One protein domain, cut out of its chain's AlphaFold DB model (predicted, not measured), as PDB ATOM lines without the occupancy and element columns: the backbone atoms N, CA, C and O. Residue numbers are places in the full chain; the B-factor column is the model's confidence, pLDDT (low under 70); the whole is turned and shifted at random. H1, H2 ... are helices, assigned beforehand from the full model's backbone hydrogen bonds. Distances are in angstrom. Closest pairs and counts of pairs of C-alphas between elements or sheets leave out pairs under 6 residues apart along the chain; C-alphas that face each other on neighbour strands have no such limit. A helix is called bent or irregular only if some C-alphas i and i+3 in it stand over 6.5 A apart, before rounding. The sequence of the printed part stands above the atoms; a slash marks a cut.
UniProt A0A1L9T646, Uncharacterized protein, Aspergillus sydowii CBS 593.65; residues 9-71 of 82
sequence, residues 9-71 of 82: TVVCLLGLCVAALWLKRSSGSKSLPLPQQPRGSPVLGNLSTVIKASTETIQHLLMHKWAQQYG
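This is residues 9 to 71 of the 82 residues of an uncharacterized protein of Aspergillus sydowii CBS 593.65 (UniProt A0A1L9T646). A single helix, H1, sticks out as a long free arm from a small flat head, in which H2 and H3 form a helical hairpin with part of the preceding loop folded beside it. The arm is residues 9 to 34, of which 9 to 26 belong to H1; the head is residues 35 to 71. The printed part has 63 residues with three named helices, in the order H1, H2, H3, and no named strand, and its class is all helix. The whole is extended, with a radius of gyration of the C-alphas of 20.1 A and spans of 62 by 25 by 12 A, and the free arm makes much of that length.

H1 comes first, residues 9 to 26, and is 25.5 A from first to last C-alpha. It begins at C-alpha 9 at (19.861, -20.547, -16.765) and ends at C-alpha 26 at (30.656, -4.866, 0.255). Residues 27 to 46 hold no named element. H2 is residues 47 to 55, 12.2 A long, and begins at C-alpha 47 at (51.313, 12.982, -4.710). H3 is residues 59 to 70, 16.1 A long, and ends at C-alpha 70 at (42.329, 18.013, 9.168). No helix is bent or irregular.

H1 touches no helix, and it is apart from H2 and from H3. H2 and H3 touch, with 4 pairs of C-alphas within 8 A, and H3 does so with residues 59 to 62 alone. Their closest C-alphas are those of Ala 53 and Gln 59, 4.6 A apart. Their lines stand at a steep tilt of 44 degrees and they run opposite ways, a helical hairpin. Their centres are 13.0 A apart. In H1, H2 and H3 every pair of O of residue i and N of residue i+4 is within hydrogen-bond range.

The two C-alphas farthest apart are those of Thr 9 and Thr 57, at 62.3 A. Without the stretch that stands free, the body has 37 residues, spans 26 by 25 by 9 A and has a radius of gyration of 10.1 A. The link from H1 to H2, 20 residues, is long; the link from H2 to H3, 3 residues, is tight. The printed part has no cut. The mean pLDDT of the printed part is 88.6, and residues 25 to 31 are under 70, so the model's confidence is low there.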
ATOM      1  N   THR A   9      18.768 -20.099 -17.635       82.69
ATOM      2  CA  THR A   9      19.861 -20.547 -16.765       82.69
ATOM      3  C   THR A   9      21.123 -19.683 -16.862       82.69
ATOM      4  O   THR A   9      21.721 -19.366 -15.838       82.69
ATOM      5  N   VAL A  10      21.521 -19.256 -18.063       87.38
ATOM      6  CA  VAL A  10      22.720 -18.433 -18.301       87.38
ATOM      7  C   VAL A  10      22.525 -17.025 -17.745       87.38
ATOM      8  O   VAL A  10      23.429 -16.481 -17.111       87.38
ATOM      9  N   VAL A  11      21.330 -16.457 -17.916       86.81
ATOM     10  CA  VAL A  11      20.981 -15.139 -17.363       86.81
ATOM     11  C   VAL A  11      20.991 -15.179 -15.832       86.81
ATOM     12  O   VAL A  11      21.575 -14.298 -15.200       86.81
ATOM     13  N   CYS A  12      20.435 -16.234 -15.228       87.06
ATOM     14  CA  CYS A  12      20.468 -16.432 -13.778       87.06
ATOM     15  C   CYS A  12      21.895 -16.591 -13.232       87.06
ATOM     16  O   CYS A  12      22.232 -15.983 -12.215       87.06
ATOM     17  N   LEU A  13      22.755 -17.362 -13.909       90.00
ATOM     18  CA  LEU A  13      24.153 -17.542 -13.503       90.00
ATOM     19  C   LEU A  13      24.953 -16.237 -13.599       90.00
ATOM     20  O   LEU A  13      25.700 -15.913 -12.678       90.00
ATOM     21  N   LEU A  14      24.763 -15.453 -14.665       90.81
ATOM     22  CA  LEU A  14      25.390 -14.134 -14.802       90.81
ATOM     23  C   LEU A  14      24.937 -13.177 -13.695       90.81
ATOM     24  O   LEU A  14      25.774 -12.512 -13.085       90.81
ATOM     25  N   GLY A  15      23.637 -13.149 -13.386       90.38
ATOM     26  CA  GLY A  15      23.092 -12.343 -12.294       90.38
ATOM     27  C   GLY A  15      23.678 -12.719 -10.930       90.38
ATOM     28  O   GLY A  15      24.106 -11.840 -10.182       90.38
ATOM     29  N   LEU A  16      23.778 -14.019 -10.633       91.81
ATOM     30  CA  LEU A  16      24.389 -14.524  -9.399       91.81
ATOM     31  C   LEU A  16      25.883 -14.196  -9.311       91.81
ATOM     32  O   LEU A  16      26.349 -13.776  -8.253       91.81
ATOM     33  N   CYS A  17      26.631 -14.328 -10.410       89.00
ATOM     34  CA  CYS A  17      28.044 -13.950 -10.463       89.00
ATOM     35  C   CYS A  17      28.240 -12.459 -10.182       89.00
ATOM     36  O   CYS A  17      29.087 -12.088  -9.368       89.00
ATOM     37  N   VAL A  18      27.433 -11.599 -10.807       90.19
ATOM     38  CA  VAL A  18      27.471 -10.154 -10.562       90.19
ATOM     39  C   VAL A  18      27.130  -9.865  -9.099       90.19
ATOM     40  O   VAL A  18      27.909  -9.198  -8.419       90.19
ATOM     41  N   ALA A  19      26.040 -10.424  -8.566       87.44
ATOM     42  CA  ALA A  19      25.642 -10.242  -7.169       87.44
ATOM     43  C   ALA A  19      26.720 -10.710  -6.174       87.44
ATOM     44  O   ALA A  19      27.016 -10.007  -5.208       87.44
ATOM     45  N   ALA A  20      27.368 -11.850  -6.429       85.88
ATOM     46  CA  ALA A  20      28.452 -12.365  -5.599       85.88
ATOM     47  C   ALA A  20      29.686 -11.445  -5.607       85.88
ATOM     48  O   ALA A  20      30.309 -11.238  -4.562       85.88
ATOM     49  N   LEU A  21      30.021 -10.849  -6.756       83.75
ATOM     50  CA  LEU A  21      31.095  -9.856  -6.863       83.75
ATOM     51  C   LEU A  21      30.758  -8.571  -6.093       83.75
ATOM     52  O   LEU A  21      31.624  -8.028  -5.402       83.75
ATOM     53  N   TRP A  22      29.504  -8.115  -6.147       80.56
ATOM     54  CA  TRP A  22      29.031  -6.969  -5.363       80.56
ATOM     55  C   TRP A  22      29.064  -7.242  -3.854       80.56
ATOM     56  O   TRP A  22      29.571  -6.416  -3.095       80.56
ATOM     57  N   LEU A  23      28.609  -8.419  -3.417       77.75
ATOM     58  CA  LEU A  23      28.615  -8.826  -2.008       77.75
ATOM     59  C   LEU A  23      30.040  -8.961  -1.455       77.75
ATOM     60  O   LEU A  23      30.327  -8.445  -0.375       77.75
ATOM     61  N   LYS A  24      30.964  -9.565  -2.217       71.38
ATOM     62  CA  LYS A  24      32.386  -9.624  -1.836       71.38
ATOM     63  C   LYS A  24      33.008  -8.237  -1.707       71.38
ATOM     64  O   LYS A  24      33.792  -8.008  -0.792       71.38
ATOM     65  N   ARG A  25      32.640  -7.300  -2.585       64.88
ATOM     66  CA  ARG A  25      33.114  -5.910  -2.521       64.88
ATOM     67  C   ARG A  25      32.543  -5.150  -1.321       64.88
ATOM     68  O   ARG A  25      33.216  -4.271  -0.794       64.88
ATOM     69  N   SER A  26      31.332  -5.497  -0.885       56.50
ATOM     70  CA  SER A  26      30.656  -4.866   0.255       56.50
ATOM     71  C   SER A  26      31.114  -5.390   1.619       56.50
ATOM     72  O   SER A  26      30.846  -4.741   2.627       56.50
ATOM     73  N   SER A  27      31.824  -6.520   1.676       55.25
ATOM     74  CA  SER A  27      32.407  -7.085   2.904       55.25
ATOM     75  C   SER A  27      33.664  -6.324   3.372       55.25
ATOM     76  O   SER A  27      34.641  -6.919   3.835       55.25
ATOM     77  N   GLY A  28      33.664  -4.996   3.253       56.06
ATOM     78  CA  GLY A  28      34.630  -4.160   3.949       56.06
ATOM     79  C   GLY A  28      34.393  -4.304   5.449       56.06
ATOM     80  O   GLY A  28      33.282  -4.076   5.920       56.06
ATOM     81  N   SER A  29      35.426  -4.736   6.176       58.66
ATOM     82  CA  SER A  29      35.468  -4.785   7.643       58.66
ATOM     83  C   SER A  29      34.808  -3.545   8.257       58.66
ATOM     84  O   SER A  29      34.873  -2.468   7.660       58.66
ATOM     85  N   LYS A  30      34.206  -3.680   9.450       59.88
ATOM     86  CA  LYS A  30      33.755  -2.556  10.291       59.88
ATOM     87  C   LYS A  30      34.974  -1.710  10.685       59.88
ATOM     88  O   LYS A  30      35.483  -1.791  11.797       59.88
ATOM     89  N   SER A  31      35.494  -0.973   9.716       66.31
ATOM     90  CA  SER A  31      36.644  -0.101   9.824       66.31
ATOM     91  C   SER A  31      36.194   1.116  10.599       66.31
ATOM     92  O   SER A  31      35.132   1.676  10.313       66.31
ATOM     93  N   LEU A  32      37.018   1.545  11.551       75.12
ATOM     94  CA  LEU A  32      36.876   2.873  12.124       75.12
ATOM     95  C   LEU A  32      36.751   3.906  10.988       75.12
ATOM     96  O   LEU A  32      37.321   3.685   9.905       75.12
ATOM     97  N   PRO A  33      36.000   5.004  11.209       82.38
ATOM     98  CA  PRO A  33      35.947   6.091  10.249       82.38
ATOM     99  C   PRO A  33      37.379   6.502   9.924       82.38
ATOM    100  O   PRO A  33      38.199   6.730  10.815       82.38
ATOM    101  N   LEU A  34      37.687   6.514   8.631       85.25
ATOM    102  CA  LEU A  34      39.004   6.907   8.163       85.25
ATOM    103  C   LEU A  34      39.295   8.337   8.640       85.25
ATOM    104  O   LEU A  34      38.377   9.166   8.652       85.25
ATOM    105  N   PRO A  35      40.554   8.645   8.986       90.12
ATOM    106  CA  PRO A  35      40.963  10.018   9.224       90.12
ATOM    107  C   PRO A  35      40.573  10.912   8.045       90.12
ATOM    108  O   PRO A  35      40.513  10.459   6.895       90.12
ATOM    109  N   GLN A  36      40.339  12.193   8.324       92.00
ATOM    110  CA  GLN A  36      40.061  13.164   7.269       92.00
ATOM    111  C   GLN A  36      41.242  13.241   6.285       92.00
ATOM    112  O   GLN A  36      42.384  12.934   6.634       92.00
ATOM    113  N   GLN A  37      40.966  13.623   5.037       92.31
ATOM    114  CA  GLN A  37      41.962  13.630   3.966       92.31
ATOM    115  C   GLN A  37      41.902  14.943   3.167       92.31
ATOM    116  O   GLN A  37      40.810  15.349   2.755       92.31
ATOM    117  N   PRO A  38      43.050  15.571   2.848       93.88
ATOM    118  CA  PRO A  38      43.106  16.658   1.887       93.88
ATOM    119  C   PRO A  38      42.663  16.196   0.497       93.88
ATOM    120  O   PRO A  38      43.006  15.103   0.031       93.88
ATOM    121  N   ARG A  39      41.928  17.065  -0.207       92.75
ATOM    122  CA  ARG A  39      41.501  16.799  -1.588       92.75
ATOM    123  C   ARG A  39      42.716  16.569  -2.485       92.75
ATOM    124  O   ARG A  39      43.691  17.314  -2.434       92.75
ATOM    125  N   GLY A  40      42.628  15.538  -3.312       92.44
ATOM    126  CA  GLY A  40      43.655  15.155  -4.269       92.44
ATOM    127  C   GLY A  40      43.030  14.731  -5.590       92.44
ATOM    128  O   GLY A  40      41.814  14.576  -5.699       92.44
ATOM    129  N   SER A  41      43.871  14.546  -6.600       94.50
ATOM    130  CA  SER A  41      43.437  14.028  -7.897       94.50
ATOM    131  C   SER A  41      42.899  12.587  -7.782       94.50
ATOM    132  O   SER A  41      43.331  11.847  -6.892       94.50
ATOM    133  N   PRO A  42      42.013  12.141  -8.692       91.00
ATOM    134  CA  PRO A  42      41.445  10.790  -8.640       91.00
ATOM    135  C   PRO A  42      42.481   9.657  -8.728       91.00
ATOM    136  O   PRO A  42      42.286   8.608  -8.118       91.00
ATOM    137  N   VAL A  43      43.577   9.864  -9.473       92.56
ATOM    138  CA  VAL A  43      44.594   8.830  -9.748       92.56
ATOM    139  C   VAL A  43      45.825   8.976  -8.852       92.56
ATOM    140  O   VAL A  43      46.254   8.009  -8.230       92.56
ATOM    141  N   LEU A  44      46.397  10.182  -8.763       94.00
ATOM    142  CA  LEU A  44      47.637  10.423  -8.016       94.00
ATOM    143  C   LEU A  44      47.383  10.816  -6.555       94.00
ATOM    144  O   LEU A  44      48.322  10.896  -5.764       94.00
ATOM    145  N   GLY A  45      46.135  11.098  -6.175       94.62
ATOM    146  CA  GLY A  45      45.831  11.658  -4.864       94.62
ATOM    147  C   GLY A  45      46.524  13.007  -4.675       94.62
ATOM    148  O   GLY A  45      46.401  13.903  -5.513       94.62
ATOM    149  N   ASN A  46      47.251  13.136  -3.571       95.81
ATOM    150  CA  ASN A  46      48.018  14.307  -3.160       95.81
ATOM    151  C   ASN A  46      49.484  14.266  -3.634       95.81
ATOM    152  O   ASN A  46      50.227  15.203  -3.350       95.81
ATOM    153  N   LEU A  47      49.911  13.211  -4.343       95.81
ATOM    154  CA  LEU A  47      51.313  12.982  -4.710       95.81
ATOM    155  C   LEU A  47      51.952  14.174  -5.431       95.81
ATOM    156  O   LEU A  47      53.052  14.577  -5.073       95.81
ATOM    157  N   SER A  48      51.264  14.771  -6.408       96.00
ATOM    158  CA  SER A  48      51.786  15.928  -7.151       96.00
ATOM    159  C   SER A  48      52.038  17.134  -6.243       96.00
ATOM    160  O   SER A  48      53.069  17.792  -6.357       96.00
ATOM    161  N   THR A  49      51.121  17.402  -5.309       96.81
ATOM    162  CA  THR A  49      51.263  18.471  -4.314       96.81
ATOM    163  C   THR A  49      52.416  18.191  -3.358       96.81
ATOM    164  O   THR A  49      53.180  19.106  -3.061       96.81
ATOM    165  N   VAL A  50      52.566  16.941  -2.906       96.69
ATOM    166  CA  VAL A  50      53.675  16.550  -2.028       96.69
ATOM    167  C   VAL A  50      55.008  16.694  -2.753       96.69
ATOM    168  O   VAL A  50      55.853  17.411  -2.242       96.69
ATOM    169  N   ILE A  51      55.169  16.127  -3.955       97.25
ATOM    170  CA  ILE A  51      56.410  16.234  -4.748       97.25
ATOM    171  C   ILE A  51      56.787  17.697  -4.966       97.25
ATOM    172  O   ILE A  51      57.930  18.069  -4.718       97.25
ATOM    173  N   LYS A  52      55.828  18.541  -5.370       97.75
ATOM    174  CA  LYS A  52      56.076  19.975  -5.548       97.75
ATOM    175  C   LYS A  52      56.606  20.616  -4.261       97.75
ATOM    176  O   LYS A  52      57.622  21.302  -4.291       97.75
ATOM    177  N   ALA A  53      55.955  20.353  -3.129       97.81
ATOM    178  CA  ALA A  53      56.384  20.878  -1.837       97.81
ATOM    179  C   ALA A  53      57.741  20.308  -1.382       97.81
ATOM    180  O   ALA A  53      58.498  21.015  -0.721       97.81
ATOM    181  N   SER A  54      58.071  19.061  -1.731       97.00
ATOM    182  CA  SER A  54      59.386  18.464  -1.475       97.00
ATOM    183  C   SER A  54      60.475  19.146  -2.304       97.00
ATOM    184  O   SER A  54      61.507  19.508  -1.750       97.00
ATOM    185  N   THR A  55      60.239  19.375  -3.602       98.00
ATOM    186  CA  THR A  55      61.174  20.087  -4.491       98.00
ATOM    187  C   THR A  55      61.427  21.515  -4.011       98.00
ATOM    188  O   THR A  55      62.557  21.986  -4.039       98.00
ATOM    189  N   GLU A  56      60.395  22.184  -3.502       98.06
ATOM    190  CA  GLU A  56      60.493  23.523  -2.914       98.06
ATOM    191  C   GLU A  56      61.011  23.508  -1.456       98.06
ATOM    192  O   GLU A  56      61.142  24.558  -0.839       98.06
ATOM    193  N   THR A  57      61.330  22.338  -0.879       97.31
ATOM    194  CA  THR A  57      61.790  22.168   0.521       97.31
ATOM    195  C   THR A  57      60.777  22.656   1.585       97.31
ATOM    196  O   THR A  57      61.088  22.803   2.765       97.31
ATOM    197  N   ILE A  58      59.505  22.826   1.208       98.25
ATOM    198  CA  ILE A  58      58.403  23.295   2.071       98.25
ATOM    199  C   ILE A  58      57.426  22.184   2.487       98.25
ATOM    200  O   ILE A  58      56.359  22.466   3.032       98.25
ATOM    201  N   GLN A  59      57.757  20.909   2.258       97.88
ATOM    202  CA  GLN A  59      56.882  19.784   2.618       97.88
ATOM    203  C   GLN A  59      56.455  19.820   4.095       97.88
ATOM    204  O   GLN A  59      55.297  19.554   4.401       97.88
ATOM    205  N   HIS A  60      57.354  20.182   5.011       97.25
ATOM    206  CA  HIS A  60      57.040  20.283   6.438       97.25
ATOM    207  C   HIS A  60      55.966  21.350   6.728       97.25
ATOM    208  O   HIS A  60      55.065  21.104   7.529       97.25
ATOM    209  N   LEU A  61      55.989  22.487   6.020       98.44
ATOM    210  CA  LEU A  61      54.951  23.522   6.113       98.44
ATOM    211  C   LEU A  61      53.617  23.032   5.545       98.44
ATOM    212  O   LEU A  61      52.564  23.304   6.120       98.44
ATOM    213  N   LEU A  62      53.651  22.276   4.442       97.94
ATOM    214  CA  LEU A  62      52.456  21.648   3.879       97.94
ATOM    215  C   LEU A  62      51.810  20.684   4.887       97.94
ATOM    216  O   LEU A  62      50.599  20.751   5.096       97.94
ATOM    217  N   MET A  63      52.611  19.838   5.545       97.00
ATOM    218  CA  MET A  63      52.114  18.910   6.569       97.00
ATOM    219  C   MET A  63      51.572  19.653   7.791       97.00
ATOM    220  O   MET A  63      50.510  19.293   8.288       97.00
ATOM    221  N   HIS A  64      52.239  20.724   8.232       97.94
ATOM    222  CA  HIS A  64      51.749  21.561   9.328       97.94
ATOM    223  C   HIS A  64      50.384  22.181   9.001       97.94
ATOM    224  O   HIS A  64      49.450  22.098   9.797       97.94
ATOM    225  N   LYS A  65      50.226  22.728   7.791       97.81
ATOM    226  CA  LYS A  65      48.955  23.301   7.332       97.81
ATOM    227  C   LYS A  65      47.841  22.254   7.263       97.81
ATOM    228  O   LYS A  65      46.702  22.542   7.623       97.81
ATOM    229  N   TRP A  66      48.145  21.041   6.805       97.62
ATOM    230  CA  TRP A  66      47.168  19.952   6.809       97.62
ATOM    231  C   TRP A  66      46.823  19.478   8.216       97.62
ATOM    232  O   TRP A  66      45.646  19.235   8.464       97.62
ATOM    233  N   ALA A  67      47.779  19.440   9.145       97.00
ATOM    234  CA  ALA A  67      47.498  19.125  10.543       97.00
ATOM    235  C   ALA A  67      46.549  20.155  11.182       97.00
ATOM    236  O   ALA A  67      45.593  19.786  11.861       97.00
ATOM    237  N   GLN A  68      46.744  21.447  10.893       97.56
ATOM    238  CA  GLN A  68      45.833  22.507  11.336       97.56
ATOM    239  C   GLN A  68      44.419  22.364  10.750       97.56
ATOM    240  O   GLN A  68      43.444  22.725  11.402       97.56
ATOM    241  N   GLN A  69      44.298  21.859   9.518       96.94
ATOM    242  CA  GLN A  69      43.023  21.791   8.805       96.94
ATOM    243  C   GLN A  69      42.241  20.490   9.048       96.94
ATOM    244  O   GLN A  69      41.015  20.523   9.115       96.94
ATOM    245  N   TYR A  70      42.929  19.353   9.133       95.75
ATOM    246  CA  TYR A  70      42.329  18.013   9.168       95.75
ATOM    247  C   TYR A  70      42.560  17.283  10.499       95.75
ATOM    248  O   TYR A  70      42.036  16.185  10.683       95.75
ATOM    249  N   GLY A  71      43.295  17.903  11.429       94.62
ATOM    250  CA  GLY A  71      43.691  17.331  12.712       94.62
ATOM    251  C   GLY A  71      45.083  16.702  12.672       94.62
ATOM    252  O   GLY A  71      45.672  16.522  11.611       94.62
TER     253      GLY A  71